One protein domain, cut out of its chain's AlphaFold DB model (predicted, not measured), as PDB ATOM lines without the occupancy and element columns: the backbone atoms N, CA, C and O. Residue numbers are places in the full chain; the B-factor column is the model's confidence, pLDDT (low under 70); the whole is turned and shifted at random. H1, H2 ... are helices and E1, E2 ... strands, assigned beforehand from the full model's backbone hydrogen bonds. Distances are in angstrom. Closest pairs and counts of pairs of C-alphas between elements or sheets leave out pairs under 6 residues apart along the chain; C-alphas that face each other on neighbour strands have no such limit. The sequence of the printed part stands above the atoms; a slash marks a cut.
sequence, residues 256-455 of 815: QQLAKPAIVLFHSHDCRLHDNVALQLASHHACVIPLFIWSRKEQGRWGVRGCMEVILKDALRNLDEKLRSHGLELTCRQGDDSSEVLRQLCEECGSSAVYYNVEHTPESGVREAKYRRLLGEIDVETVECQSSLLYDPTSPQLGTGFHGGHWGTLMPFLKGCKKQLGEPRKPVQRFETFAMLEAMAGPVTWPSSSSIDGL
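What this domain is: This is residues 256 to 455 of the 815 residues of the protein "Photolyase/cryptochrome alpha/beta domain-containing protein" of Thalassiosira oceanica (UniProt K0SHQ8). A strongly twisted five-stranded sheet makes the core, a three-layer arrangement with H1 and H2 over one face and H3 and H4 over the other. From E5 a long arm reaches away to H5 and returns to H6 beside the body; this arm makes the length. The printed part has 200 residues with six named helices and five named strands, in the order E1 H1 E2 H2 E3 H3 E4 H4 E5 H5 H6. The sheet's order is E3 E2 E1 E4 E5, all parallel. The class is mixed, though under half of the residues are in named elements; the whole is compact, with a radius of gyration of the C-alphas of 18.2 A, but elongated, spanning 60 by 38 by 35 A.

How they stand to each other: In the sheet, E1, residues 262 to 266, has E2, residues 288 to 294, as parallel neighbour, with N 266 and O 291 2.8 A apart. H1, residues 277 to 282, is over E4, residues 353 to 357, at a height over the sheet of 6.9 A; the closest C-alphas, of Ala 278 and Tyr 355, are 5.1 A apart. H2, residues 307 to 324, is on the same face, along the strands. E3, residues 331 to 334, is an edge strand parallel to E2, with N 292 and O 331 2.9 A apart. H3, residues 338 to 349, is on the opposite face, over E2 and E1. E1 and E4 are parallel, with N 355 and O 263 2.8 A apart. H4, residues 362 to 376, is over E5, residues 381 to 385; N 383 and O 354 are 2.8 A apart across E4 and E5. H3, with residues 338 to 343 alone, touches H4 at a shallow tilt of 31 degrees, the same way; the closest C-alphas, of Ser 339 and Tyr 371, are 5.2 A apart. The units E1, H1, E2, then E2, H2, E3, and E4, H4, E5 are strand-helix-strand units, two parallel neighbour strands with a helix between; E3, H3, E4 is a split one, with E2 and E1 between its strands. Each of these crossovers is right-handed. H5, residues 410 to 421, touches no helix and is not on the sheet. H6, residues 430 to 439, is close to H1 but not clearly touching, with the C-alphas of Gln 280 and Thr 433 7.7 A apart. In all six helices every O i to N i+4 pair is within hydrogen-bond range.

Where its parts are: E1 begins at C-alpha 262 (-26.840, -21.597, 10.782). H2 is the longest helix, 26.4 A, and E2 the longest strand, 19.6 A; H4 is 21.5 A. H6 ends at C-alpha 439 (-23.329, -29.289, 22.894).

The domain as a whole: The C-alphas of Phe 402 and Val 444, the two farthest apart, are 59.9 A apart. The printed part has no cut. The links E2 to H2, 12 residues, and E5 to H5, 24 residues, are long. Mean pLDDT of the printed part is 94.1; residue 401 and residues 403 to 404 are under 70.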
ATOM      1  N   GLN A 256     -34.734 -30.982   8.092       88.56
ATOM      2  CA  GLN A 256     -33.761 -30.858   7.001       88.56
ATOM      3  C   GLN A 256     -33.033 -29.506   7.014       88.56
ATOM      4  O   GLN A 256     -31.850 -29.450   6.687       88.56
ATOM      5  N   GLN A 257     -33.713 -28.419   7.390       90.44
ATOM      6  CA  GLN A 257     -33.086 -27.102   7.526       90.44
ATOM      7  C   GLN A 257     -32.188 -27.028   8.764       90.44
ATOM      8  O   GLN A 257     -31.100 -26.467   8.669       90.44
ATOM      9  N   LEU A 258     -32.591 -27.640   9.883       93.38
ATOM     10  CA  LEU A 258     -31.784 -27.709  11.111       93.38
ATOM     11  C   LEU A 258     -30.505 -28.554  10.944       93.38
ATOM     12  O   LEU A 258     -29.513 -28.328  11.631       93.38
ATOM     13  N   ALA A 259     -30.492 -29.503  10.004       93.62
ATOM     14  CA  ALA A 259     -29.291 -30.272   9.667       93.62
ATOM     15  C   ALA A 259     -28.232 -29.458   8.893       93.62
ATOM     16  O   ALA A 259     -27.080 -29.883   8.810       93.62
ATOM     17  N   LYS A 260     -28.604 -28.306   8.317       94.50
ATOM     18  CA  LYS A 260     -27.682 -27.392   7.627       94.50
ATOM     19  C   LYS A 260     -27.097 -26.354   8.599       94.50
ATOM     20  O   LYS A 260     -27.721 -26.084   9.629       94.50
ATOM     21  N   PRO A 261     -25.943 -25.737   8.276       96.62
ATOM     22  CA  PRO A 261     -25.356 -24.692   9.108       96.62
ATOM     23  C   PRO A 261     -26.288 -23.494   9.315       96.62
ATOM     24  O   PRO A 261     -26.995 -23.080   8.395       96.62
ATOM     25  N   ALA A 262     -26.242 -22.898  10.501       97.25
ATOM     26  CA  ALA A 262     -26.840 -21.597  10.782       97.25
ATOM     27  C   ALA A 262     -25.766 -20.560  11.097       97.25
ATOM     28  O   ALA A 262     -24.743 -20.868  11.708       97.25
ATOM     29  N   ILE A 263     -26.031 -19.312  10.727       98.56
ATOM     30  CA  ILE A 263     -25.211 -18.167  11.120       98.56
ATOM     31  C   ILE A 263     -25.894 -17.443  12.281       98.56
ATOM     32  O   ILE A 263     -27.092 -17.162  12.231       98.56
ATOM     33  N   VAL A 264     -25.123 -17.097  13.311       98.62
ATOM     34  CA  VAL A 264     -25.553 -16.179  14.375       98.62
ATOM     35  C   VAL A 264     -24.839 -14.856  14.164       98.62
ATOM     36  O   VAL A 264     -23.645 -14.748  14.435       98.62
ATOM     37  N   LEU A 265     -25.563 -13.854  13.672       98.69
ATOM     38  CA  LEU A 265     -25.029 -12.517  13.441       98.69
ATOM     39  C   LEU A 265     -25.130 -11.684  14.727       98.69
ATOM     40  O   LEU A 265     -26.208 -11.227  15.116       98.69
ATOM     41  N   PHE A 266     -23.979 -11.475  15.360       98.56
ATOM     42  CA  PHE A 266     -23.794 -10.545  16.464       98.56
ATOM     43  C   PHE A 266     -23.703  -9.113  15.932       98.56
ATOM     44  O   PHE A 266     -23.014  -8.833  14.949       98.56
ATOM     45  N   HIS A 267     -24.363  -8.192  16.622       97.19
ATOM     46  CA  HIS A 267     -24.289  -6.760  16.368       97.19
ATOM     47  C   HIS A 267     -23.545  -6.053  17.509       97.19
ATOM     48  O   HIS A 267     -23.088  -6.649  18.481       97.19
ATOM     49  N   SER A 268     -23.442  -4.727  17.409       95.94
ATOM     50  CA  SER A 268     -22.745  -3.885  18.390       95.94
ATOM     51  C   SER A 268     -23.413  -3.781  19.769       95.94
ATOM     52  O   SER A 268     -22.987  -2.974  20.592       95.94
ATOM     53  N   HIS A 269     -24.512  -4.501  19.994       96.31
ATOM     54  CA  HIS A 269     -25.408  -4.323  21.140       96.31
ATOM     55  C   HIS A 269     -25.767  -5.622  21.874       96.31
ATOM     56  O   HIS A 269     -26.617  -5.624  22.769       96.31
ATOM     57  N   ASP A 270     -25.158  -6.733  21.469       97.50
ATOM     58  CA  ASP A 270     -25.432  -8.078  21.962       97.50
ATOM     59  C   ASP A 270     -24.173  -8.957  21.969       97.50
ATOM     60  O   ASP A 270     -24.273 -10.168  21.792       97.50
ATOM     61  N   CYS A 271     -22.998  -8.364  22.228       97.88
ATOM     62  CA  CYS A 271     -21.710  -9.063  22.337       97.88
ATOM     63  C   CYS A 271     -21.612  -9.927  23.613       97.88
ATOM     64  O   CYS A 271     -20.785  -9.683  24.493       97.88
ATOM     65  N   ARG A 272     -22.495 -10.918  23.742       97.75
ATOM     66  CA  ARG A 272     -22.521 -11.914  24.817       97.75
ATOM     67  C   ARG A 272     -23.113 -13.229  24.333       97.75
ATOM     68  O   ARG A 272     -23.990 -13.251  23.468       97.75
ATOM     69  N   LEU A 273     -22.721 -14.299  25.001       97.69
ATOM     70  CA  LEU A 273     -23.303 -15.625  24.894       97.69
ATOM     71  C   LEU A 273     -24.443 -15.811  25.904       97.69
ATOM     72  O   LEU A 273     -25.506 -16.323  25.545       97.69
ATOM     73  N   HIS A 274     -24.268 -15.356  27.155       97.19
ATOM     74  CA  HIS A 274     -25.295 -15.509  28.193       97.19
ATOM     75  C   HIS A 274     -26.581 -14.771  27.839       97.19
ATOM     76  O   HIS A 274     -26.591 -13.566  27.597       97.19
ATOM     77  N   ASP A 275     -27.701 -15.494  27.866       95.75
ATOM     78  CA  ASP A 275     -29.017 -14.920  27.616       95.75
ATOM     79  C   ASP A 275     -29.108 -14.204  26.249       95.75
ATOM     80  O   ASP A 275     -29.740 -13.154  26.115       95.75
ATOM     81  N   ASN A 276     -28.448 -14.745  25.220       97.06
ATOM     82  CA  ASN A 276     -28.600 -14.311  23.832       97.06
ATOM     83  C   ASN A 276     -29.643 -15.190  23.116       97.06
ATOM     84  O   ASN A 276     -29.435 -16.390  22.954       97.06
ATOM     85  N   VAL A 277     -30.782 -14.606  22.724       95.56
ATOM     86  CA  VAL A 277     -31.921 -15.357  22.158       95.56
ATOM     87  C   VAL A 277     -31.602 -15.898  20.762       95.56
ATOM     88  O   VAL A 277     -31.947 -17.040  20.470       95.56
ATOM     89  N   ALA A 278     -30.905 -15.118  19.930       96.31
ATOM     90  CA  ALA A 278     -30.479 -15.551  18.599       96.31
ATOM     91  C   ALA A 278     -29.569 -16.787  18.677       96.31
ATOM     92  O   ALA A 278     -29.804 -17.779  17.991       96.31
ATOM     93  N   LEU A 279     -28.590 -16.760  19.588       96.31
ATOM     94  CA  LEU A 279     -27.688 -17.885  19.831       96.31
ATOM     95  C   LEU A 279     -28.427 -19.123  20.364       96.31
ATOM     96  O   LEU A 279     -28.196 -20.231  19.887       96.31
ATOM     97  N   GLN A 280     -29.346 -18.937  21.318       94.62
ATOM     98  CA  GLN A 280     -30.159 -20.029  21.864       94.62
ATOM     99  C   GLN A 280     -30.995 -20.716  20.788       94.62
ATOM    100  O   GLN A 280     -31.066 -21.941  20.742       94.62
ATOM    101  N   LEU A 281     -31.621 -19.945  19.903       93.75
ATOM    102  CA  LEU A 281     -32.410 -20.514  18.820       93.75
ATOM    103  C   LEU A 281     -31.540 -21.251  17.804       93.75
ATOM    104  O   LEU A 281     -31.871 -22.383  17.449       93.75
ATOM    105  N   ALA A 282     -30.412 -20.661  17.408       95.38
ATOM    106  CA  ALA A 282     -29.477 -21.275  16.473       95.38
ATOM    107  C   ALA A 282     -28.843 -22.568  17.007       95.38
ATOM    108  O   ALA A 282     -28.492 -23.429  16.207       95.38
ATOM    109  N   SER A 283     -28.749 -22.751  18.331       94.25
ATOM    110  CA  SER A 283     -28.184 -23.966  18.950       94.25
ATOM    111  C   SER A 283     -28.889 -25.276  18.562       94.25
ATOM    112  O   SER A 283     -28.330 -26.349  18.750       94.25
ATOM    113  N   HIS A 284     -30.098 -25.202  17.991       92.75
ATOM    114  CA  HIS A 284     -30.818 -26.369  17.471       92.75
ATOM    115  C   HIS A 284     -30.278 -26.866  16.121       92.75
ATOM    116  O   HIS A 284     -30.691 -27.931  15.661       92.75
ATOM    117  N   HIS A 285     -29.404 -26.100  15.464       94.50
ATOM    118  CA  HIS A 285     -28.739 -26.535  14.244       94.50
ATOM    119  C   HIS A 285     -27.565 -27.460  14.550       94.50
ATOM    120  O   HIS A 285     -26.867 -27.301  15.548       94.50
ATOM    121  N   ALA A 286     -27.296 -28.388  13.632       88.81
ATOM    122  CA  ALA A 286     -26.148 -29.290  13.733       88.81
ATOM    123  C   ALA A 286     -24.794 -28.556  13.666       88.81
ATOM    124  O   ALA A 286     -23.782 -29.087  14.116       88.81
ATOM    125  N   CYS A 287     -24.769 -27.357  13.075       95.81
ATOM    126  CA  CYS A 287     -23.578 -26.537  12.900       95.81
ATOM    127  C   CYS A 287     -23.939 -25.056  13.040       95.81
ATOM    128  O   CYS A 287     -24.914 -24.596  12.438       95.81
ATOM    129  N   VAL A 288     -23.150 -24.308  13.815       97.94
ATOM    130  CA  VAL A 288     -23.375 -22.885  14.084       97.94
ATOM    131  C   VAL A 288     -22.111 -22.071  13.830       97.94
ATOM    132  O   VAL A 288     -21.029 -22.410  14.302       97.94
ATOM    133  N   ILE A 289     -22.272 -20.961  13.109       98.56
ATOM    134  CA  ILE A 289     -21.206 -20.029  12.739       98.56
ATOM    135  C   ILE A 289     -21.495 -18.665  13.383       98.56
ATOM    136  O   ILE A 289     -22.332 -17.907  12.880       98.56
ATOM    137  N   PRO A 290     -20.835 -18.332  14.505       98.75
ATOM    138  CA  PRO A 290     -20.839 -16.982  15.058       98.75
ATOM    139  C   PRO A 290     -20.210 -15.991  14.075       98.75
ATOM    140  O   PRO A 290     -19.103 -16.211  13.584       98.75
ATOM    141  N   LEU A 291     -20.902 -14.888  13.804       98.81
ATOM    142  CA  LEU A 291     -20.494 -13.885  12.828       98.81
ATOM    143  C   LEU A 291     -20.595 -12.474  13.402       98.81
ATOM    144  O   LEU A 291     -21.605 -12.112  13.999       98.81
ATOM    145  N   PHE A 292     -19.594 -11.647  13.119       98.75
ATOM    146  CA  PHE A 292     -19.664 -10.196  13.239       98.75
ATOM    147  C   PHE A 292     -19.283  -9.538  11.906       98.75
ATOM    148  O   PHE A 292     -18.272  -9.888  11.291       98.75
ATOM    149  N   ILE A 293     -20.083  -8.567  11.458       98.50
ATOM    150  CA  ILE A 293     -19.807  -7.788  10.244       98.50
ATOM    151  C   ILE A 293     -19.649  -6.318  10.617       98.50
ATOM    152  O   ILE A 293     -20.567  -5.704  11.164       98.50
ATOM    153  N   TRP A 294     -18.510  -5.729  10.258       97.69
ATOM    154  CA  TRP A 294     -18.305  -4.291  10.358       97.69
ATOM    155  C   TRP A 294     -18.582  -3.588   9.025       97.69
ATOM    156  O   TRP A 294     -17.973  -3.900   8.003       97.69
ATOM    157  N   SER A 295     -19.462  -2.587   9.054       96.06
ATOM    158  CA  SER A 295     -19.600  -1.589   7.990       96.06
ATOM    159  C   SER A 295     -19.582  -0.199   8.608       96.06
ATOM    160  O   SER A 295     -20.519   0.194   9.310       96.06
ATOM    161  N   ARG A 296     -18.521   0.570   8.333       93.38
ATOM    162  CA  ARG A 296     -18.420   1.968   8.775       93.38
ATOM    163  C   ARG A 296     -19.488   2.841   8.116       93.38
ATOM    164  O   ARG A 296     -20.045   3.727   8.763       93.38
ATOM    165  N   LYS A 297     -19.793   2.582   6.841       93.56
ATOM    166  CA  LYS A 297     -20.768   3.348   6.053       93.56
ATOM    167  C   LYS A 297     -22.180   3.254   6.633       93.56
ATOM    168  O   LYS A 297     -22.918   4.235   6.608       93.56
ATOM    169  N   GLU A 298     -22.532   2.103   7.200       94.12
ATOM    170  CA  GLU A 298     -23.853   1.855   7.784       94.12
ATOM    171  C   GLU A 298     -24.019   2.384   9.214       94.12
ATOM    172  O   GLU A 298     -25.147   2.459   9.696       94.12
ATOM    173  N   GLN A 299     -22.943   2.804   9.893       91.69
ATOM    174  CA  GLN A 299     -23.063   3.384  11.239       91.69
ATOM    175  C   GLN A 299     -23.757   4.753  11.229       91.69
ATOM    176  O   GLN A 299     -24.373   5.155  12.215       91.69
ATOM    177  N   GLY A 300     -23.663   5.505  10.129       89.75
ATOM    178  CA  GLY A 300     -24.227   6.852  10.049       89.75
ATOM    179  C   GLY A 300     -23.707   7.789  11.151       89.75
ATOM    180  O   GLY A 300     -22.624   7.609  11.701       89.75
ATOM    181  N   ARG A 301     -24.475   8.834  11.483       91.12
ATOM    182  CA  ARG A 301     -24.069   9.833  12.495       91.12
ATOM    183  C   ARG A 301     -24.265   9.348  13.936       91.12
ATOM    184  O   ARG A 301     -23.524   9.789  14.811       91.12
ATOM    185  N   TRP A 302     -25.246   8.470  14.151       94.75
ATOM    186  CA  TRP A 302     -25.743   8.056  15.469       94.75
ATOM    187  C   TRP A 302     -25.534   6.565  15.773       94.75
ATOM    188  O   TRP A 302     -26.044   6.092  16.780       94.75
ATOM    189  N   GLY A 303     -24.808   5.816  14.941       93.75
ATOM    190  CA  GLY A 303     -24.381   4.444  15.237       93.75
ATOM    191  C   GLY A 303     -23.129   4.392  16.112       93.75
ATOM    192  O   GLY A 303     -22.869   5.303  16.903       93.75
ATOM    193  N   VAL A 304     -22.344   3.324  15.981       95.50
ATOM    194  CA  VAL A 304     -21.106   3.117  16.748       95.50
ATOM    195  C   VAL A 304     -20.015   4.048  16.230       95.50
ATOM    196  O   VAL A 304     -19.588   3.919  15.083       95.50
ATOM    197  N   ARG A 305     -19.570   4.995  17.067       93.75
ATOM    198  CA  ARG A 305     -18.517   5.963  16.729       93.75
ATOM    199  C   ARG A 305     -17.663   6.352  17.933       93.75
ATOM    200  O   ARG A 305     -18.147   6.340  19.063       93.75
ATOM    201  N   GLY A 306     -16.422   6.764  17.680       93.38
ATOM    202  CA  GLY A 306     -15.543   7.328  18.712       93.38
ATOM    203  C   GLY A 306     -15.270   6.326  19.837       93.38
ATOM    204  O   GLY A 306     -14.871   5.199  19.555       93.38
ATOM    205  N   CYS A 307     -15.512   6.699  21.098       94.56
ATOM    206  CA  CYS A 307     -15.251   5.822  22.251       94.56
ATOM    207  C   CYS A 307     -15.976   4.468  22.173       94.56
ATOM    208  O   CYS A 307     -15.447   3.470  22.657       94.56
ATOM    209  N   MET A 308     -17.154   4.415  21.540       95.38
ATOM    210  CA  MET A 308     -17.891   3.163  21.343       95.38
ATOM    211  C   MET A 308     -17.135   2.155  20.470       95.38
ATOM    212  O   MET A 308     -17.268   0.958  20.693       95.38
ATOM    213  N   GLU A 309     -16.355   2.614  19.486       96.00
ATOM    214  CA  GLU A 309     -15.603   1.723  18.590       96.00
ATOM    215  C   GLU A 309     -14.484   0.996  19.347       96.00
ATOM    216  O   GLU A 309     -14.300  -0.207  19.167       96.00
ATOM    217  N   VAL A 310     -13.810   1.707  20.256       95.50
ATOM    218  CA  VAL A 310     -12.739   1.165  21.105       95.50
ATOM    219  C   VAL A 310     -13.272   0.065  22.021       95.50
ATOM    220  O   VAL A 310     -12.764  -1.055  22.018       95.50
ATOM    221  N   ILE A 311     -14.334   0.355  22.779       96.81
ATOM    222  CA  ILE A 311     -14.894  -0.629  23.716       96.81
ATOM    223  C   ILE A 311     -15.582  -1.793  22.986       96.81
ATOM    224  O   ILE A 311     -15.609  -2.905  23.501       96.81
ATOM    225  N   LEU A 312     -16.125  -1.568  21.782       97.81
ATOM    226  CA  LEU A 312     -16.691  -2.638  20.963       97.81
ATOM    227  C   LEU A 312     -15.588  -3.587  20.493       97.81
ATOM    228  O   LEU A 312     -15.770  -4.797  20.564       97.81
ATOM    229  N   LYS A 313     -14.438  -3.058  20.062       97.19
ATOM    230  CA  LYS A 313     -13.284  -3.877  19.673       97.19
ATOM    231  C   LYS A 313     -12.833  -4.785  20.819       97.19
ATOM    232  O   LYS A 313     -12.640  -5.978  20.603       97.19
ATOM    233  N   ASP A 314     -12.739  -4.244  22.033       97.38
ATOM    234  CA  ASP A 314     -12.438  -5.029  23.237       97.38
ATOM    235  C   ASP A 314     -13.516  -6.091  23.521       97.38
ATOM    236  O   ASP A 314     -13.196  -7.252  23.776       97.38
ATOM    237  N   ALA A 315     -14.798  -5.740  23.377       98.44
ATOM    238  CA  ALA A 315     -15.901  -6.687  23.548       98.44
ATOM    239  C   ALA A 315     -15.855  -7.853  22.556       98.44
ATOM    240  O   ALA A 315     -16.118  -8.992  22.935       98.44
ATOM    241  N   LEU A 316     -15.500  -7.584  21.298       98.69
ATOM    242  CA  LEU A 316     -15.370  -8.611  20.265       98.69
ATOM    243  C   LEU A 316     -14.207  -9.561  20.558       98.69
ATOM    244  O   LEU A 316     -14.374 -10.766  20.386       98.69
ATOM    245  N   ARG A 317     -13.063  -9.050  21.043       98.00
ATOM    246  CA  ARG A 317     -11.928  -9.895  21.465       98.00
ATOM    247  C   ARG A 317     -12.348 -10.843  22.588       98.00
ATOM    248  O   ARG A 317     -12.182 -12.051  22.464       98.00
ATOM    249  N   ASN A 318     -12.987 -10.307  23.628       98.31
ATOM    250  CA  ASN A 318     -13.477 -11.106  24.754       98.31
ATOM    251  C   ASN A 318     -14.566 -12.115  24.333       98.31
ATOM    252  O   ASN A 318     -14.630 -13.222  24.870       98.31
ATOM    253  N   LEU A 319     -15.427 -11.753  23.375       98.62
ATOM    254  CA  LEU A 319     -16.435 -12.655  22.815       98.62
ATOM    255  C   LEU A 319     -15.788 -13.812  22.040       98.62
ATOM    256  O   LEU A 319     -16.174 -14.960  22.259       98.62
ATOM    257  N   ASP A 320     -14.815 -13.529  21.168       98.56
ATOM    258  CA  ASP A 320     -14.088 -14.553  20.405       98.56
ATOM    259  C   ASP A 320     -13.315 -15.498  21.329       98.56
ATOM    260  O   ASP A 320     -13.449 -16.713  21.221       98.56
ATOM    261  N   GLU A 321     -12.587 -14.961  22.311       98.12
ATOM    262  CA  GLU A 321     -11.894 -15.770  23.322       98.12
ATOM    263  C   GLU A 321     -12.857 -16.716  24.048       98.12
ATOM    264  O   GLU A 321     -12.565 -17.905  24.229       98.12
ATOM    265  N   LYS A 322     -14.046 -16.221  24.421       97.38
ATOM    266  CA  LYS A 322     -15.055 -17.051  25.078       97.38
ATOM    267  C   LYS A 322     -15.615 -18.118  24.139       97.38
ATOM    268  O   LYS A 322     -15.742 -19.264  24.563       97.38
ATOM    269  N   LEU A 323     -15.903 -17.789  22.881       97.81
ATOM    270  CA  LEU A 323     -16.344 -18.757  21.869       97.81
ATOM    271  C   LEU A 323     -15.298 -19.859  21.646       97.81
ATOM    272  O   LEU A 323     -15.647 -21.041  21.688       97.81
ATOM    273  N   ARG A 324     -14.016 -19.493  21.525       97.12
ATOM    274  CA  ARG A 324     -12.897 -20.439  21.364       97.12
ATOM    275  C   ARG A 324     -12.754 -21.393  22.534       97.12
ATOM    276  O   ARG A 324     -12.488 -22.574  22.321       97.12
ATOM    277  N   SER A 325     -13.012 -20.928  23.757       96.19
ATOM    278  CA  SER A 325     -13.022 -21.803  24.938       96.19
ATOM    279  C   SER A 325     -14.102 -22.900  24.892       96.19
ATOM    280  O   SER A 325     -13.986 -23.888  25.612       96.19
ATOM    281  N   HIS A 326     -15.102 -22.761  24.014       95.62
ATOM    282  CA  HIS A 326     -16.163 -23.739  23.760       95.62
ATOM    283  C   HIS A 326     -16.078 -24.366  22.352       95.62
ATOM    284  O   HIS A 326     -17.061 -24.909  21.861       95.62
ATOM    285  N   GLY A 327     -14.919 -24.300  21.683       95.38
ATOM    286  CA  GLY A 327     -14.713 -24.939  20.375       95.38
ATOM    287  C   GLY A 327     -15.388 -24.235  19.189       95.38
ATOM    288  O   GLY A 327     -15.477 -24.815  18.107       95.38
ATOM    289  N   LEU A 328     -15.847 -22.995  19.374       97.19
ATOM    290  CA  LEU A 328     -16.377 -22.127  18.320       97.19
ATOM    291  C   LEU A 328     -15.379 -21.007  17.986       97.19
ATOM    292  O   LEU A 328     -14.369 -20.832  18.657       97.19
ATOM    293  N   GLU A 329     -15.667 -20.214  16.962       96.69
ATOM    294  CA  GLU A 329     -14.868 -19.050  16.574       96.69
ATOM    295  C   GLU A 329     -15.789 -17.918  16.115       96.69
ATOM    296  O   GLU A 329     -16.812 -18.165  15.468       96.69
ATOM    297  N   LEU A 330     -15.433 -16.674  16.444       98.56
ATOM    298  CA  LEU A 330     -16.091 -15.501  15.890       98.56
ATOM    299  C   LEU A 330     -15.542 -15.208  14.494       98.56
ATOM    300  O   LEU A 330     -14.480 -14.606  14.323       98.56
ATOM    301  N   THR A 331     -16.314 -15.569  13.473       98.62
ATOM    302  CA  THR A 331     -16.021 -15.150  12.103       98.62
ATOM    303  C   THR A 331     -16.232 -13.643  11.991       98.62
ATOM    304  O   THR A 331     -17.320 -13.140  12.258       98.62
ATOM    305  N   CYS A 332     -15.208 -12.908  11.568       98.56
ATOM    306  CA  CYS A 332     -15.280 -11.466  11.371       98.56
ATOM    307  C   CYS A 332     -15.172 -11.127   9.879       98.56
ATOM    308  O   CYS A 332     -14.324 -11.649   9.145       98.56
ATOM    309  N   ARG A 333     -16.033 -10.224   9.411       97.94
ATOM    310  CA  ARG A 333     -16.002  -9.672   8.050       97.94
ATOM    311  C   ARG A 333     -16.106  -8.155   8.089       97.94
ATOM    312  O   ARG A 333     -16.610  -7.569   9.045       97.94
ATOM    313  N   GLN A 334     -15.692  -7.532   6.994       96.38
ATOM    314  CA  GLN A 334     -15.877  -6.111   6.765       96.38
ATOM    315  C   GLN A 334     -16.295  -5.855   5.319       96.38
ATOM    316  O   GLN A 334     -15.846  -6.544   4.406       96.38
ATOM    317  N   GLY A 335     -17.133  -4.843   5.120       95.94
ATOM    318  CA  GLY A 335     -17.520  -4.361   3.801       95.94
ATOM    319  C   GLY A 335     -18.388  -3.110   3.893       95.94
ATOM    320  O   GLY A 335     -18.840  -2.733   4.971       95.94
ATOM    321  N   ASP A 336     -18.629  -2.463   2.755       95.00
ATOM    322  CA  ASP A 336     -19.460  -1.253   2.701       95.00
ATOM    323  C   ASP A 336     -20.957  -1.542   2.897       95.00
ATOM    324  O   ASP A 336     -21.671  -0.702   3.449       95.00
ATOM    325  N   ASP A 337     -21.433  -2.710   2.454       96.88
ATOM    326  CA  ASP A 337     -22.810  -3.192   2.626       96.88
ATOM    327  C   ASP A 337     -22.761  -4.548   3.335       96.88
ATOM    328  O   ASP A 337     -22.282  -5.538   2.771       96.88
ATOM    329  N   SER A 338     -23.224  -4.598   4.582       97.44
ATOM    330  CA  SER A 338     -23.165  -5.827   5.373       97.44
ATOM    331  C   SER A 338     -24.087  -6.917   4.826       97.44
ATOM    332  O   SER A 338     -23.855  -8.096   5.083       97.44
ATOM    333  N   SER A 339     -25.115  -6.552   4.053       97.69
ATOM    334  CA  SER A 339     -26.111  -7.493   3.525       97.69
ATOM    335  C   SER A 339     -25.521  -8.352   2.414       97.69
ATOM    336  O   SER A 339     -25.803  -9.544   2.330       97.69
ATOM    337  N   GLU A 340     -24.660  -7.754   1.593       97.94
ATOM    338  CA  GLU A 340     -23.920  -8.446   0.536       97.94
ATOM    339  C   GLU A 340     -22.868  -9.391   1.119       97.94
ATOM    340  O   GLU A 340     -22.760 -10.542   0.701       97.94
ATOM    341  N   VAL A 341     -22.142  -8.928   2.139       98.12
ATOM    342  CA  VAL A 341     -21.179  -9.748   2.888       98.12
ATOM    343  C   VAL A 341     -21.875 -10.943   3.544       98.12
ATOM    344  O   VAL A 341     -21.370 -12.063   3.484       98.12
ATOM    345  N   LEU A 342     -23.041 -10.716   4.155       98.31
ATOM    346  CA  LEU A 342     -23.838 -11.767   4.781       98.31
ATOM    347  C   LEU A 342     -24.325 -12.793   3.749       98.31
ATOM    348  O   LEU A 342     -24.191 -13.988   3.991       98.31
ATOM    349  N   ARG A 343     -24.825 -12.343   2.587       98.25
ATOM    350  CA  ARG A 343     -25.239 -13.229   1.486       98.25
ATOM    351  C   ARG A 343     -24.089 -14.124   1.020       98.25
ATOM    352  O   ARG A 343     -24.259 -15.337   0.973       98.25
ATOM    353  N   GLN A 344     -22.923 -13.536   0.745       97.44
ATOM    354  CA  GLN A 344     -21.734 -14.274   0.302       97.44
ATOM    355  C   GLN A 344     -21.320 -15.348   1.310       97.44
ATOM    356  O   GLN A 344     -20.987 -16.465   0.923       97.44
ATOM    357  N   LEU A 345     -21.369 -15.032   2.607       97.56
ATOM    358  CA  LEU A 345     -21.029 -15.998   3.647       97.56
ATOM    359  C   LEU A 345     -22.061 -17.129   3.752       97.56
ATOM    360  O   LEU A 345     -21.687 -18.279   3.962       97.56
ATOM    361  N   CYS A 346     -23.352 -16.830   3.597       97.69
ATOM    362  CA  CYS A 346     -24.386 -17.864   3.561       97.69
ATOM    363  C   CYS A 346     -24.161 -18.851   2.406       97.69
ATOM    364  O   CYS A 346     -24.308 -20.056   2.607       97.69
ATOM    365  N   GLU A 347     -23.777 -18.356   1.225       96.44
ATOM    366  CA  GLU A 347     -23.432 -19.181   0.060       96.44
ATOM    367  C   GLU A 347     -22.147 -19.995   0.295       96.44
ATOM    368  O   GLU A 347     -22.138 -21.197   0.033       96.44
ATOM    369  N   GLU A 348     -21.093 -19.373   0.849       95.88
ATOM    370  CA  GLU A 348     -19.819 -20.021   1.224       95.88
ATOM    371  C   GLU A 348     -20.049 -21.201   2.182       95.88
ATOM    372  O   GLU A 348     -19.474 -22.277   2.013       95.88
ATOM    373  N   CYS A 349     -20.925 -21.013   3.171       95.00
ATOM    374  CA  CYS A 349     -21.173 -21.978   4.239       95.00
ATOM    375  C   CYS A 349     -22.321 -22.956   3.943       95.00
ATOM    376  O   CYS A 349     -22.528 -23.902   4.706       95.00
ATOM    377  N   GLY A 350     -23.109 -22.725   2.888       95.44
ATOM    378  CA  GLY A 350     -24.335 -23.481   2.618       95.44
ATOM    379  C   GLY A 350     -25.371 -23.371   3.745       95.44
ATOM    380  O   GLY A 350     -26.054 -24.353   4.060       95.44
ATOM    381  N   SER A 351     -25.449 -22.204   4.394       96.00
ATOM    382  CA  SER A 351     -26.323 -21.983   5.545       96.00
ATOM    383  C   SER A 351     -27.803 -22.043   5.162       96.00
ATOM    384  O   SER A 351     -28.175 -21.698   4.049       96.00
ATOM    385  N   SER A 352     -28.663 -22.476   6.084       96.25
ATOM    386  CA  SER A 352     -30.124 -22.485   5.887       96.25
ATOM    387  C   SER A 352     -30.848 -21.355   6.609       96.25
ATOM    388  O   SER A 352     -31.993 -21.060   6.270       96.25
ATOM    389  N   ALA A 353     -30.205 -20.744   7.606       97.12
ATOM    390  CA  ALA A 353     -30.797 -19.685   8.404       97.12
ATOM    391  C   ALA A 353     -29.748 -18.718   8.968       97.12
ATOM    392  O   ALA A 353     -28.623 -19.113   9.293       97.12
ATOM    393  N   VAL A 354     -30.156 -17.460   9.141       98.38
ATOM    394  CA  VAL A 354     -29.424 -16.426   9.878       98.38
ATOM    395  C   VAL A 354     -30.265 -15.954  11.058       98.38
ATOM    396  O   VAL A 354     -31.411 -15.540  10.887       98.38
ATOM    397  N   TYR A 355     -29.673 -15.958  12.250       98.06
ATOM    398  CA  TYR A 355     -30.279 -15.492  13.494       98.06
ATOM    399  C   TYR A 355     -29.609 -14.197  13.954       98.06
ATOM    400  O   TYR A 355     -28.381 -14.138  14.025       98.06
ATOM    401  N   TYR A 356     -30.386 -13.179  14.328       97.75
ATOM    402  CA  TYR A 356     -29.849 -11.960  14.952       97.75
ATOM    403  C   TYR A 356     -30.836 -11.299  15.912       97.75
ATOM    404  O   TYR A 356     -32.050 -11.440  15.777       97.75
ATOM    405  N   ASN A 357     -30.312 -10.540  16.879       96.62
ATOM    406  CA  ASN A 357     -31.125  -9.645  17.701       96.62
ATOM    407  C   ASN A 357     -31.292  -8.283  17.005       96.62
ATOM    408  O   ASN A 357     -30.319  -7.742  16.482       96.62
ATOM    409  N   VAL A 358     -32.510  -7.738  17.012       94.50
ATOM    410  CA  VAL A 358     -32.877  -6.478  16.336       94.50
ATOM    411  C   VAL A 358     -32.389  -5.242  17.111       94.50
ATOM    412  O   VAL A 358     -32.599  -5.142  18.325       94.50
ATOM    413  N   GLU A 359     -31.812  -4.260  16.400       90.19
ATOM    414  CA  GLU A 359     -31.203  -3.047  16.993       90.19
ATOM    415  C   GLU A 359     -32.185  -1.872  17.197       90.19
ATOM    416  O   GLU A 359     -31.893  -0.938  17.944       90.19
ATOM    417  N   HIS A 360     -33.392  -1.931  16.623       92.88
ATOM    418  CA  HIS A 360     -34.460  -0.923  16.766       92.88
ATOM    419  C   HIS A 360     -34.012   0.532  16.492       92.88
ATOM    420  O   HIS A 360     -34.453   1.473  17.160       92.88
ATOM    421  N   THR A 361     -33.150   0.732  15.490       94.44
ATOM    422  CA  THR A 361     -32.771   2.062  14.988       94.44
ATOM    423  C   THR A 361     -33.241   2.259  13.544       94.44
ATOM    424  O   THR A 361     -33.474   1.281  12.831       94.44
ATOM    425  N   PRO A 362     -33.380   3.508  13.063       93.25
ATOM    426  CA  PRO A 362     -33.732   3.751  11.663       93.25
ATOM    427  C   PRO A 362     -32.732   3.148  10.665       93.25
ATOM    428  O   PRO A 362     -33.141   2.597   9.647       93.25
ATOM    429  N   GLU A 363     -31.432   3.219  10.958       92.81
ATOM    430  CA  GLU A 363     -30.374   2.641  10.124       92.81
ATOM    431  C   GLU A 363     -30.448   1.109  10.121       92.81
ATOM    432  O   GLU A 363     -30.370   0.499   9.053       92.81
ATOM    433  N   SER A 364     -30.675   0.488  11.288       93.12
ATOM    434  CA  SER A 364     -30.819  -0.966  11.369       93.12
ATOM    435  C   SER A 364     -32.059  -1.453  10.627       93.12
ATOM    436  O   SER A 364     -31.961  -2.431   9.902       93.12
ATOM    437  N   GLY A 365     -33.185  -0.734  10.683       92.94
ATOM    438  CA  GLY A 365     -34.393  -1.105   9.938       92.94
ATOM    439  C   GLY A 365     -34.187  -1.145   8.417       92.94
ATOM    440  O   GLY A 365     -34.718  -2.028   7.744       92.94
ATOM    441  N   VAL A 366     -33.380  -0.230   7.864       94.19
ATOM    442  CA  VAL A 366     -33.002  -0.257   6.437       94.19
ATOM    443  C   VAL A 366     -32.089  -1.448   6.132       94.19
ATOM    444  O   VAL A 366     -32.290  -2.133   5.130       94.19
ATOM    445  N   ARG A 367     -31.099  -1.701   6.994       95.44
ATOM    446  CA  ARG A 367     -30.129  -2.796   6.851       95.44
ATOM    447  C   ARG A 367     -30.788  -4.175   6.969       95.44
ATOM    448  O   ARG A 367     -30.661  -5.002   6.079       95.44
ATOM    449  N   GLU A 368     -31.586  -4.395   8.002       95.69
ATOM    450  CA  GLU A 368     -32.296  -5.652   8.272       95.69
ATOM    451  C   GLU A 368     -33.365  -5.949   7.200       95.69
ATOM    452  O   GLU A 368     -33.569  -7.099   6.811       95.69
ATOM    453  N   ALA A 369     -33.997  -4.920   6.616       96.69
ATOM    454  CA  ALA A 369     -34.864  -5.109   5.451       96.69
ATOM    455  C   ALA A 369     -34.099  -5.621   4.216       96.69
ATOM    456  O   ALA A 369     -34.646  -6.422   3.451       96.69
ATOM    457  N   LYS A 370     -32.844  -5.193   4.019       97.56
ATOM    458  CA  LYS A 370     -31.979  -5.747   2.969       97.56
ATOM    459  C   LYS A 370     -31.554  -7.179   3.285       97.56
ATOM    460  O   LYS A 370     -31.579  -7.984   2.359       97.56
ATOM    461  N   TYR A 371     -31.237  -7.504   4.545       97.56
ATOM    462  CA  TYR A 371     -30.947  -8.883   4.965       97.56
ATOM    463  C   TYR A 371     -32.082  -9.820   4.555       97.56
ATOM    464  O   TYR A 371     -31.854 -10.737   3.774       97.56
ATOM    465  N   ARG A 372     -33.321  -9.522   4.972       96.81
ATOM    466  CA  ARG A 372     -34.493 -10.346   4.630       96.81
ATOM    467  C   ARG A 372     -34.674 -10.530   3.125       96.81
ATOM    468  O   ARG A 372     -35.013 -11.619   2.679       96.81
ATOM    469  N   ARG A 373     -34.459  -9.472   2.337       97.94
ATOM    470  CA  ARG A 373     -34.589  -9.539   0.876       97.94
ATOM    471  C   ARG A 373     -33.508 -10.426   0.253       97.94
ATOM    472  O   ARG A 373     -33.848 -11.362  -0.456       97.94
ATOM    473  N   LEU A 374     -32.232 -10.130   0.509       98.06
ATOM    474  CA  LEU A 374     -31.110 -10.810  -0.149       98.06
ATOM    475  C   LEU A 374     -30.957 -12.264   0.297       98.06
ATOM    476  O   LEU A 374     -30.582 -13.106  -0.509       98.06
ATOM    477  N   LEU A 375     -31.251 -12.568   1.562       97.56
ATOM    478  CA  LEU A 375     -31.230 -13.942   2.059       97.56
ATOM    479  C   LEU A 375     -32.408 -14.758   1.518       97.56
ATOM    480  O   LEU A 375     -32.230 -15.919   1.159       97.56
ATOM    481  N   GLY A 376     -33.581 -14.138   1.359       96.19
ATOM    482  CA  GLY A 376     -34.729 -14.779   0.717       96.19
ATOM    483  C   GLY A 376     -34.492 -15.134  -0.756       96.19
ATOM    484  O   GLY A 376     -35.035 -16.122  -1.229       96.19
ATOM    485  N   GLU A 377     -33.655 -14.376  -1.477       97.56
ATOM    486  CA  GLU A 377     -33.273 -14.675  -2.872       97.56
ATOM    487  C   GLU A 377     -32.436 -15.960  -3.013       97.56
ATOM    488  O   GLU A 377     -32.388 -16.534  -4.100       97.56
ATOM    489  N   ILE A 378     -31.798 -16.415  -1.929       97.00
ATOM    490  CA  ILE A 378     -30.967 -17.630  -1.880       97.00
ATOM    491  C   ILE A 378     -31.559 -18.713  -0.958       97.00
ATOM    492  O   ILE A 378     -30.837 -19.598  -0.505       97.00
ATOM    493  N   ASP A 379     -32.864 -18.638  -0.667       95.38
ATOM    494  CA  ASP A 379     -33.606 -19.577   0.190       95.38
ATOM    495  C   ASP A 379     -33.028 -19.743   1.616       95.38
ATOM    496  O   ASP A 379     -33.107 -20.816   2.225       95.38
ATOM    497  N   VAL A 380     -32.453 -18.669   2.171       96.69
ATOM    498  CA  VAL A 380     -31.950 -18.615   3.552       96.69
ATOM    499  C   VAL A 380     -32.959 -17.904   4.449       96.69
ATOM    500  O   VAL A 380     -33.292 -16.736   4.243       96.69
ATOM    501  N   GLU A 381     -33.423 -18.596   5.490       95.62
ATOM    502  CA  GLU A 381     -34.390 -18.044   6.441       95.62
ATOM    503  C   GLU A 381     -33.748 -16.955   7.311       95.62
ATOM    504  O   GLU A 381     -32.620 -17.094   7.787       95.62
ATOM    505  N   THR A 382     -34.480 -15.872   7.575       95.38
ATOM    506  CA  THR A 382     -34.038 -14.820   8.500       95.38
ATOM    507  C   THR A 382     -34.855 -14.869   9.786       95.38
ATOM    508  O   THR A 382     -36.060 -14.627   9.762       95.38
ATOM    509  N   VAL A 383     -34.203 -15.130  10.921       95.31
ATOM    510  CA  VAL A 383     -34.854 -15.241  12.233       95.31
ATOM    511  C   VAL A 383     -34.496 -14.048  13.119       95.31
ATOM    512  O   VAL A 383     -33.426 -13.979  13.731       95.31
ATOM    513  N   GLU A 384     -35.437 -13.112  13.215       93.94
ATOM    514  CA  GLU A 384     -35.327 -11.902  14.033       93.94
ATOM    515  C   GLU A 384     -35.663 -12.191  15.507       93.94
ATOM    516  O   GLU A 384     -36.702 -12.766  15.841       93.94
ATOM    517  N   CYS A 385     -34.770 -11.780  16.406       93.56
ATOM    518  CA  CYS A 385     -34.860 -12.004  17.848       93.56
ATOM    519  C   CYS A 385     -34.782 -10.685  18.632       93.56
ATOM    520  O   CYS A 385     -34.434  -9.631  18.100       93.56
ATOM    521  N   GLN A 386     -35.046 -10.744  19.939       90.88
ATOM    522  CA  GLN A 386     -34.893  -9.604  20.840       90.88
ATOM    523  C   GLN A 386     -34.263 -10.059  22.163       90.88
ATOM    524  O   GLN A 386     -34.868 -10.810  22.931       90.88
ATOM    525  N   SER A 387     -33.039  -9.589  22.433       89.88
ATOM    526  CA  SER A 387     -32.377  -9.757  23.734       89.88
ATOM    527  C   SER A 387     -31.669  -8.508  24.296       89.88
ATOM    528  O   SER A 387     -31.052  -8.553  25.362       89.88
ATOM    529  N   SER A 388     -31.734  -7.382  23.595       91.19
ATOM    530  CA  SER A 388     -31.108  -6.105  23.938       91.19
ATOM    531  C   SER A 388     -31.971  -5.211  24.845       91.19
ATOM    532  O   SER A 388     -31.402  -4.354  25.518       91.19
ATOM    533  N   LEU A 389     -33.296  -5.396  24.930       95.69
ATOM    534  CA  LEU A 389     -34.259  -4.604  25.732       95.69
ATOM    535  C   LEU A 389     -35.126  -5.500  26.645       95.69
ATOM    536  O   LEU A 389     -35.097  -6.723  26.513       95.69
ATOM    537  N   LEU A 390     -35.881  -4.918  27.596       96.19
ATOM    538  CA  LEU A 390     -36.845  -5.703  28.398       96.19
ATOM    539  C   LEU A 390     -38.123  -6.001  27.608       96.19
ATOM    540  O   LEU A 390     -38.674  -7.097  27.713       96.19
ATOM    541  N   TYR A 391     -38.586  -5.024  26.831       94.50
ATOM    542  CA  TYR A 391     -39.717  -5.140  25.922       94.50
ATOM    543  C   TYR A 391     -39.331  -4.673  24.521       94.50
ATOM    544  O   TYR A 391     -38.559  -3.730  24.353       94.50
ATOM    545  N   ASP A 392     -39.939  -5.296  23.515       92.62
ATOM    546  CA  ASP A 392     -39.879  -4.808  22.143       92.62
ATOM    547  C   ASP A 392     -40.617  -3.450  22.048       92.62
ATOM    548  O   ASP A 392     -41.813  -3.382  22.364       92.62
ATOM    549  N   PRO A 393     -39.950  -2.362  21.619       92.56
ATOM    550  CA  PRO A 393     -40.535  -1.026  21.534       92.56
ATOM    551  C   PRO A 393     -41.678  -0.911  20.514       92.56
ATOM    552  O   PRO A 393     -42.436   0.057  20.575       92.56
ATOM    553  N   THR A 394     -41.840  -1.870  19.600       90.12
ATOM    554  CA  THR A 394     -42.945  -1.911  18.626       90.12
ATOM    555  C   THR A 394     -44.239  -2.484  19.210       90.12
ATOM    556  O   THR A 394     -45.326  -2.215  18.700       90.12
ATOM    557  N   SER A 395     -44.139  -3.239  20.309       90.69
ATOM    558  CA  SER A 395     -45.261  -3.954  20.918       90.69
ATOM    559  C   SER A 395     -46.236  -3.085  21.734       90.69
ATOM    560  O   SER A 395     -47.449  -3.270  21.599       90.69
ATOM    561  N   PRO A 396     -45.793  -2.163  22.615       90.12
ATOM    562  CA  PRO A 396     -46.712  -1.457  23.502       90.12
ATOM    563  C   PRO A 396     -47.538  -0.393  22.768       90.12
ATOM    564  O   PRO A 396     -47.006   0.508  22.122       90.12
ATOM    565  N   GLN A 397     -48.857  -0.409  22.974       87.50
ATOM    566  CA  GLN A 397     -49.763   0.626  22.468       87.50
ATOM    567  C   GLN A 397     -50.229   1.546  23.598       87.50
ATOM    568  O   GLN A 397     -50.922   1.127  24.528       87.50
ATOM    569  N   LEU A 398     -49.879   2.830  23.531       87.62
ATOM    570  CA  LEU A 398     -50.260   3.801  24.559       87.62
ATOM    571  C   LEU A 398     -51.504   4.602  24.160       87.62
ATOM    572  O   LEU A 398     -51.587   5.157  23.066       87.62
ATOM    573  N   GLY A 399     -52.455   4.715  25.089       78.69
ATOM    574  CA  GLY A 399     -53.613   5.595  24.939       78.69
ATOM    575  C   GLY A 399     -53.228   7.078  24.988       78.69
ATOM    576  O   GLY A 399     -52.294   7.472  25.687       78.69
ATOM    577  N   THR A 400     -53.968   7.915  24.261       77.00
ATOM    578  CA  THR A 400     -53.827   9.378  24.295       77.00
ATOM    579  C   THR A 400     -54.486   9.963  25.545       77.00
ATOM    580  O   THR A 400     -55.585   9.546  25.902       77.00
ATOM    581  N   GLY A 401     -53.878  10.980  26.164       68.75
ATOM    582  CA  GLY A 401     -54.476  11.723  27.282       68.75
ATOM    583  C   GLY A 401     -53.702  11.606  28.596       68.75
ATOM    584  O   GLY A 401     -52.554  11.167  28.622       68.75
ATOM    585  N   PHE A 402     -54.327  12.048  29.693       70.31
ATOM    586  CA  PHE A 402     -53.719  12.054  31.025       70.31
ATOM    587  C   PHE A 402     -54.301  10.938  31.903       70.31
ATOM    588  O   PHE A 402     -55.392  11.076  32.455       70.31
ATOM    589  N   HIS A 403     -53.552   9.848  32.075       68.19
ATOM    590  CA  HIS A 403     -53.954   8.687  32.884       68.19
ATOM    591  C   HIS A 403     -52.893   8.368  33.947       68.19
ATOM    592  O   HIS A 403     -52.244   7.321  33.938       68.19
ATOM    593  N   GLY A 404     -52.676   9.316  34.867       62.84
ATOM    594  CA  GLY A 404     -51.570   9.254  35.832       62.84
ATOM    595  C   GLY A 404     -50.203   9.597  35.219       62.84
ATOM    596  O   GLY A 404     -49.175   9.188  35.754       62.84
ATOM    597  N   GLY A 405     -50.215  10.315  34.093       74.19
ATOM    598  CA  GLY A 405     -49.073  10.752  33.287       74.19
ATOM    599  C   GLY A 405     -49.529  11.078  31.859       74.19
ATOM    600  O   GLY A 405     -50.652  10.731  31.491       74.19
ATOM    601  N   HIS A 406     -48.679  11.743  31.076       80.88
ATOM    602  CA  HIS A 406     -48.931  12.030  29.657       80.88
ATOM    603  C   HIS A 406     -48.455  10.874  28.769       80.88
ATOM    604  O   HIS A 406     -47.594  10.088  29.182       80.88
ATOM    605  N   TRP A 407     -48.985  10.786  27.549       88.19
ATOM    606  CA  TRP A 407     -48.478   9.861  26.534       88.19
ATOM    607  C   TRP A 407     -46.952   9.998  26.408       88.19
ATOM    608  O   TRP A 407     -46.429  11.110  26.437       88.19
ATOM    609  N   GLY A 408     -46.242   8.868  26.354       85.81
ATOM    610  CA  GLY A 408     -44.781   8.838  26.274       85.81
ATOM    611  C   GLY A 408     -44.031   9.207  27.565       85.81
ATOM    612  O   GLY A 408     -42.821   9.388  27.514       85.81
ATOM    613  N   THR A 409     -44.691   9.297  28.726       91.06
ATOM    614  CA  THR A 409     -43.999   9.366  30.033       91.06
ATOM    615  C   THR A 409     -43.839   7.974  30.661       91.06
ATOM    616  O   THR A 409     -44.604   7.055  30.358       91.06
ATOM    617  N   LEU A 410     -42.868   7.813  31.573       91.81
ATOM    618  CA  LEU A 410     -42.495   6.506  32.140       91.81
ATOM    619  C   LEU A 410     -43.668   5.726  32.736       91.81
ATOM    620  O   LEU A 410     -43.795   4.536  32.482       91.81
ATOM    621  N   MET A 411     -44.503   6.352  33.569       91.56
ATOM    622  CA  MET A 411     -45.546   5.605  34.283       91.56
ATOM    623  C   MET A 411     -46.639   5.069  33.343       91.56
ATOM    624  O   MET A 411     -46.981   3.894  33.482       91.56
ATOM    625  N   PRO A 412     -47.184   5.858  32.396       91.38
ATOM    626  CA  PRO A 412     -48.034   5.343  31.324       91.38
ATOM    627  C   PRO A 412     -47.374   4.242  30.493       91.38
ATOM    628  O   PRO A 412     -48.011   3.214  30.283       91.38
ATOM    629  N   PHE A 413     -46.111   4.415  30.089       93.69
ATOM    630  CA  PHE A 413     -45.371   3.405  29.327       93.69
ATOM    631  C   PHE A 413     -45.232   2.087  30.098       93.69
ATOM    632  O   PHE A 413     -45.678   1.045  29.631       93.69
ATOM    633  N   LEU A 414     -44.718   2.149  31.329       93.44
ATOM    634  CA  LEU A 414     -44.521   0.993  32.202       93.44
ATOM    635  C   LEU A 414     -45.835   0.257  32.490       93.44
ATOM    636  O   LEU A 414     -45.887  -0.969  32.425       93.44
ATOM    637  N   LYS A 415     -46.910   0.992  32.809       91.44
ATOM    638  CA  LYS A 415     -48.236   0.395  33.029       91.44
ATOM    639  C   LYS A 415     -48.790  -0.236  31.753       91.44
ATOM    640  O   LYS A 415     -49.423  -1.282  31.840       91.44
ATOM    641  N   GLY A 416     -48.568   0.401  30.602       92.62
ATOM    642  CA  GLY A 416     -48.932  -0.125  29.290       92.62
ATOM    643  C   GLY A 416     -48.247  -1.459  29.019       92.62
ATOM    644  O   GLY A 416     -48.943  -2.445  28.793       92.62
ATOM    645  N   CYS A 417     -46.919  -1.505  29.164       94.06
ATOM    646  CA  CYS A 417     -46.124  -2.717  28.978       94.06
ATOM    647  C   CYS A 417     -46.578  -3.834  29.922       94.06
ATOM    648  O   CYS A 417     -46.991  -4.884  29.453       94.06
ATOM    649  N   LYS A 418     -46.638  -3.589  31.240       92.88
ATOM    650  CA  LYS A 418     -47.059  -4.624  32.204       92.88
ATOM    651  C   LYS A 418     -48.469  -5.152  31.945       92.88
ATOM    652  O   LYS A 418     -48.715  -6.341  32.099       92.88
ATOM    653  N   LYS A 419     -49.407  -4.278  31.562       92.94
ATOM    654  CA  LYS A 419     -50.795  -4.676  31.294       92.94
ATOM    655  C   LYS A 419     -50.933  -5.482  29.999       92.94
ATOM    656  O   LYS A 419     -51.769  -6.376  29.954       92.94
ATOM    657  N   GLN A 420     -50.202  -5.112  28.950       94.12
ATOM    658  CA  GLN A 420     -50.356  -5.692  27.609       94.12
ATOM    659  C   GLN A 420     -49.435  -6.890  27.376       94.12
ATOM    660  O   GLN A 420     -49.826  -7.821  26.684       94.12
ATOM    661  N   LEU A 421     -48.230  -6.857  27.947       93.44
ATOM    662  CA  LEU A 421     -47.128  -7.775  27.649       93.44
ATOM    663  C   LEU A 421     -46.704  -8.618  28.864       93.44
ATOM    664  O   LEU A 421     -45.928  -9.552  28.715       93.44
ATOM    665  N   GLY A 422     -47.206  -8.312  30.067       94.12
ATOM    666  CA  GLY A 422     -46.816  -9.004  31.296       94.12
ATOM    667  C   GLY A 422     -45.447  -8.572  31.830       94.12
ATOM    668  O   GLY A 422     -44.983  -7.456  31.587       94.12
ATOM    669  N   GLU A 423     -44.819  -9.437  32.623       93.88
ATOM    670  CA  GLU A 423     -43.464  -9.208  33.140       93.88
ATOM    671  C   GLU A 423     -42.401  -9.469  32.053       93.88
ATOM    672  O   GLU A 423     -42.664 -10.259  31.143       93.88
ATOM    673  N   PRO A 424     -41.213  -8.832  32.132       94.56
ATOM    674  CA  PRO A 424     -40.107  -9.094  31.209       94.56
ATOM    675  C   PRO A 424     -39.724 -10.576  31.122       94.56
ATOM    676  O   PRO A 424     -40.027 -11.369  32.016       94.56
ATOM    677  N   ARG A 425     -39.014 -10.960  30.057       93.38
ATOM    678  CA  ARG A 425     -38.573 -12.346  29.861       93.38
ATOM    679  C   ARG A 425     -37.584 -12.770  30.945       93.38
ATOM    680  O   ARG A 425     -36.592 -12.088  31.187       93.38
ATOM    681  N   LYS A 426     -37.812 -13.933  31.563       94.00
ATOM    682  CA  LYS A 426     -36.828 -14.531  32.476       94.00
ATOM    683  C   LYS A 426     -35.564 -14.915  31.699       94.00
ATOM    684  O   LYS A 426     -35.690 -15.614  30.691       94.00
ATOM    685  N   PRO A 427     -34.371 -14.477  32.138       94.44
ATOM    686  CA  PRO A 427     -33.134 -14.890  31.503       94.44
ATOM    687  C   PRO A 427     -32.882 -16.373  31.783       94.44
ATOM    688  O   PRO A 427     -33.198 -16.859  32.873       94.44
ATOM    689  N   VAL A 428     -32.296 -17.074  30.814       91.56
ATOM    690  CA  VAL A 428     -31.778 -18.436  31.034       91.56
ATOM    691  C   VAL A 428     -30.662 -18.406  32.071       91.56
ATOM    692  O   VAL A 428     -29.934 -17.410  32.193       91.56
ATOM    693  N   GLN A 429     -30.517 -19.483  32.840       90.75
ATOM    694  CA  GLN A 429     -29.429 -19.546  33.808       90.75
ATOM    695  C   GLN A 429     -28.088 -19.640  33.077       90.75
ATOM    696  O   GLN A 429     -27.973 -20.222  31.998       90.75
ATOM    697  N   ARG A 430     -27.046 -19.055  33.676       91.94
ATOM    698  CA  ARG A 430     -25.720 -18.988  33.045       91.94
ATOM    699  C   ARG A 430     -25.165 -20.393  32.767       91.94
ATOM    700  O   ARG A 430     -24.669 -20.632  31.674       91.94
ATOM    701  N   PHE A 431     -25.341 -21.338  33.697       91.38
ATOM    702  CA  PHE A 431     -24.911 -22.731  33.508       91.38
ATOM    703  C   PHE A 431     -25.653 -23.439  32.361       91.38
ATOM    704  O   PHE A 431     -25.037 -24.208  31.635       91.38
ATOM    705  N   GLU A 432     -26.943 -23.149  32.151       91.38
ATOM    706  CA  GLU A 432     -27.731 -23.726  31.049       91.38
ATOM    707  C   GLU A 432     -27.229 -23.221  29.696       91.38
ATOM    708  O   GLU A 432     -27.137 -23.990  28.745       91.38
ATOM    709  N   THR A 433     -26.844 -21.941  29.616       92.44
ATOM    710  CA  THR A 433     -26.238 -21.394  28.392       92.44
ATOM    711  C   THR A 433     -24.919 -22.091  28.070       92.44
ATOM    712  O   THR A 433     -24.669 -22.420  26.916       92.44
ATOM    713  N   PHE A 434     -24.066 -22.325  29.067       90.50
ATOM    714  CA  PHE A 434     -22.771 -22.958  28.819       90.50
ATOM    715  C   PHE A 434     -22.888 -24.455  28.520       90.50
ATOM    716  O   PHE A 434     -22.197 -24.928  27.629       90.50
ATOM    717  N   ALA A 435     -23.832 -25.166  29.142       91.81
ATOM    718  CA  ALA A 435     -24.154 -26.540  28.755       91.81
ATOM    719  C   ALA A 435     -24.674 -26.626  27.306       91.81
ATOM    720  O   ALA A 435     -24.322 -27.541  26.568       91.81
ATOM    721  N   MET A 436     -25.484 -25.651  26.875       94.31
ATOM    722  CA  MET A 436     -25.916 -25.532  25.479       94.31
ATOM    723  C   MET A 436     -24.722 -25.296  24.543       94.31
ATOM    724  O   MET A 436     -24.630 -25.959  23.518       94.31
ATOM    725  N   LEU A 437     -23.796 -24.398  24.896       93.44
ATOM    726  CA  LEU A 437     -22.587 -24.133  24.106       93.44
ATOM    727  C   LEU A 437     -21.683 -25.363  23.974       93.44
ATOM    728  O   LEU A 437     -21.162 -25.607  22.896       93.44
ATOM    729  N   GLU A 438     -21.520 -26.147  25.041       93.00
ATOM    730  CA  GLU A 438     -20.739 -27.395  25.017       93.00
ATOM    731  C   GLU A 438     -21.331 -28.452  24.073       93.00
ATOM    732  O   GLU A 438     -20.601 -29.299  23.562       93.00
ATOM    733  N   ALA A 439     -22.644 -28.406  23.833       92.31
ATOM    734  CA  ALA A 439     -23.329 -29.289  22.894       92.31
ATOM    735  C   ALA A 439     -23.330 -28.764  21.445       92.31
ATOM    736  O   ALA A 439     -23.718 -29.498  20.534       92.31
ATOM    737  N   MET A 440     -22.931 -27.510  21.218       94.75
ATOM    738  CA  MET A 440     -22.872 -26.916  19.884       94.75
ATOM    739  C   MET A 440     -21.598 -27.331  19.146       94.75
ATOM    740  O   MET A 440     -20.553 -27.569  19.747       94.75
ATOM    741  N   ALA A 441     -21.676 -27.360  17.817       95.19
ATOM    742  CA  ALA A 441     -20.531 -27.610  16.953       95.19
ATOM    743  C   ALA A 441     -20.369 -26.487  15.922       95.19
ATOM    744  O   ALA A 441     -21.351 -25.986  15.367       95.19
ATOM    745  N   GLY A 442     -19.119 -26.109  15.660       95.44
ATOM    746  CA  GLY A 442     -18.754 -25.286  14.509       95.44
ATOM    747  C   GLY A 442     -18.564 -26.127  13.240       95.44
ATOM    748  O   GLY A 442     -18.602 -27.362  13.293       95.44
ATOM    749  N   PRO A 443     -18.344 -25.488  12.081       94.69
ATOM    750  CA  PRO A 443     -18.043 -26.195  10.843       94.69
ATOM    751  C   PRO A 443     -16.660 -26.859  10.905       94.69
ATOM    752  O   PRO A 443     -15.748 -26.388  11.579       94.69
ATOM    753  N   VAL A 444     -16.476 -27.939  10.137       91.12
ATOM    754  CA  VAL A 444     -15.168 -28.619  10.006       91.12
ATOM    755  C   VAL A 444     -14.129 -27.701   9.358       91.12
ATOM    756  O   VAL A 444     -12.955 -27.722   9.718       91.12
ATOM    757  N   THR A 445     -14.557 -26.904   8.380       93.38
ATOM    758  CA  THR A 445     -13.746 -25.859   7.753       93.38
ATOM    759  C   THR A 445     -14.416 -24.530   8.033       93.38
ATOM    760  O   THR A 445     -15.535 -24.295   7.579       93.38
ATOM    761  N   TRP A 446     -13.746 -23.687   8.812       95.94
ATOM    762  CA  TRP A 446     -14.225 -22.341   9.079       95.94
ATOM    763  C   TRP A 446     -14.143 -21.496   7.806       95.94
ATOM    764  O   TRP A 446     -13.180 -21.649   7.044       95.94
ATOM    765  N   PRO A 447     -15.131 -20.617   7.560       95.75
ATOM    766  CA  PRO A 447     -15.019 -19.640   6.488       95.75
ATOM    767  C   PRO A 447     -13.794 -18.750   6.722       95.75
ATOM    768  O   PRO A 447     -13.237 -18.708   7.824       95.75
ATOM    769  N   SER A 448     -13.386 -17.984   5.703       93.75
ATOM    770  CA  SER A 448     -12.336 -16.963   5.896       93.75
ATOM    771  C   SER A 448     -12.683 -16.068   7.103       93.75
ATOM    772  O   SER A 448     -13.841 -16.023   7.518       93.75
ATOM    773  N   SER A 449     -11.752 -15.324   7.694       96.75
ATOM    774  CA  SER A 449     -12.048 -14.389   8.793       96.75
ATOM    775  C   SER A 449     -11.034 -13.252   8.801       96.75
ATOM    776  O   SER A 449      -9.839 -13.465   8.611       96.75
ATOM    777  N   SER A 450     -11.507 -12.021   8.990       96.50
ATOM    778  CA  SER A 450     -10.633 -10.885   9.284       96.50
ATOM    779  C   SER A 450     -10.222 -10.943  10.750       96.50
ATOM    780  O   SER A 450     -11.046 -11.236  11.608       96.50
ATOM    781  N   SER A 451      -8.977 -10.609  11.082       96.75
ATOM    782  CA  SER A 451      -8.625 -10.399  12.491       96.75
ATOM    783  C   SER A 451      -9.451  -9.245  13.071       96.75
ATOM    784  O   SER A 451      -9.595  -8.222  12.397       96.75
ATOM    785  N   ILE A 452      -9.898  -9.354  14.325       96.75
ATOM    786  CA  ILE A 452     -10.599  -8.265  15.037       96.75
ATOM    787  C   ILE A 452      -9.755  -6.981  15.035       96.75
ATOM    788  O   ILE A 452     -10.281  -5.876  14.891       96.75
ATOM    789  N   ASP A 453      -8.430  -7.120  15.111       93.50
ATOM    790  CA  ASP A 453      -7.496  -5.995  15.072       93.50
ATOM    791  C   ASP A 453      -7.443  -5.266  13.733       93.50
ATOM    792  O   ASP A 453      -7.196  -4.058  13.723       93.50
ATOM    793  N   GLY A 454      -7.738  -5.981  12.649       93.94
ATOM    794  CA  GLY A 454      -7.782  -5.478  11.279       93.94
ATOM    795  C   GLY A 454      -9.135  -4.903  10.855       93.94
ATOM    796  O   GLY A 454      -9.239  -4.412   9.734       93.94
ATOM    797  N   LEU A 455     -10.159  -4.945  11.715       95.44
ATOM    798  CA  LEU A 455     -11.404  -4.217  11.473       95.44
ATOM    799  C   LEU A 455     -11.135  -2.705  11.535       95.44
ATOM    800  O   LEU A 455     -10.418  -2.238  12.421       95.44
TER     801      LEU A 455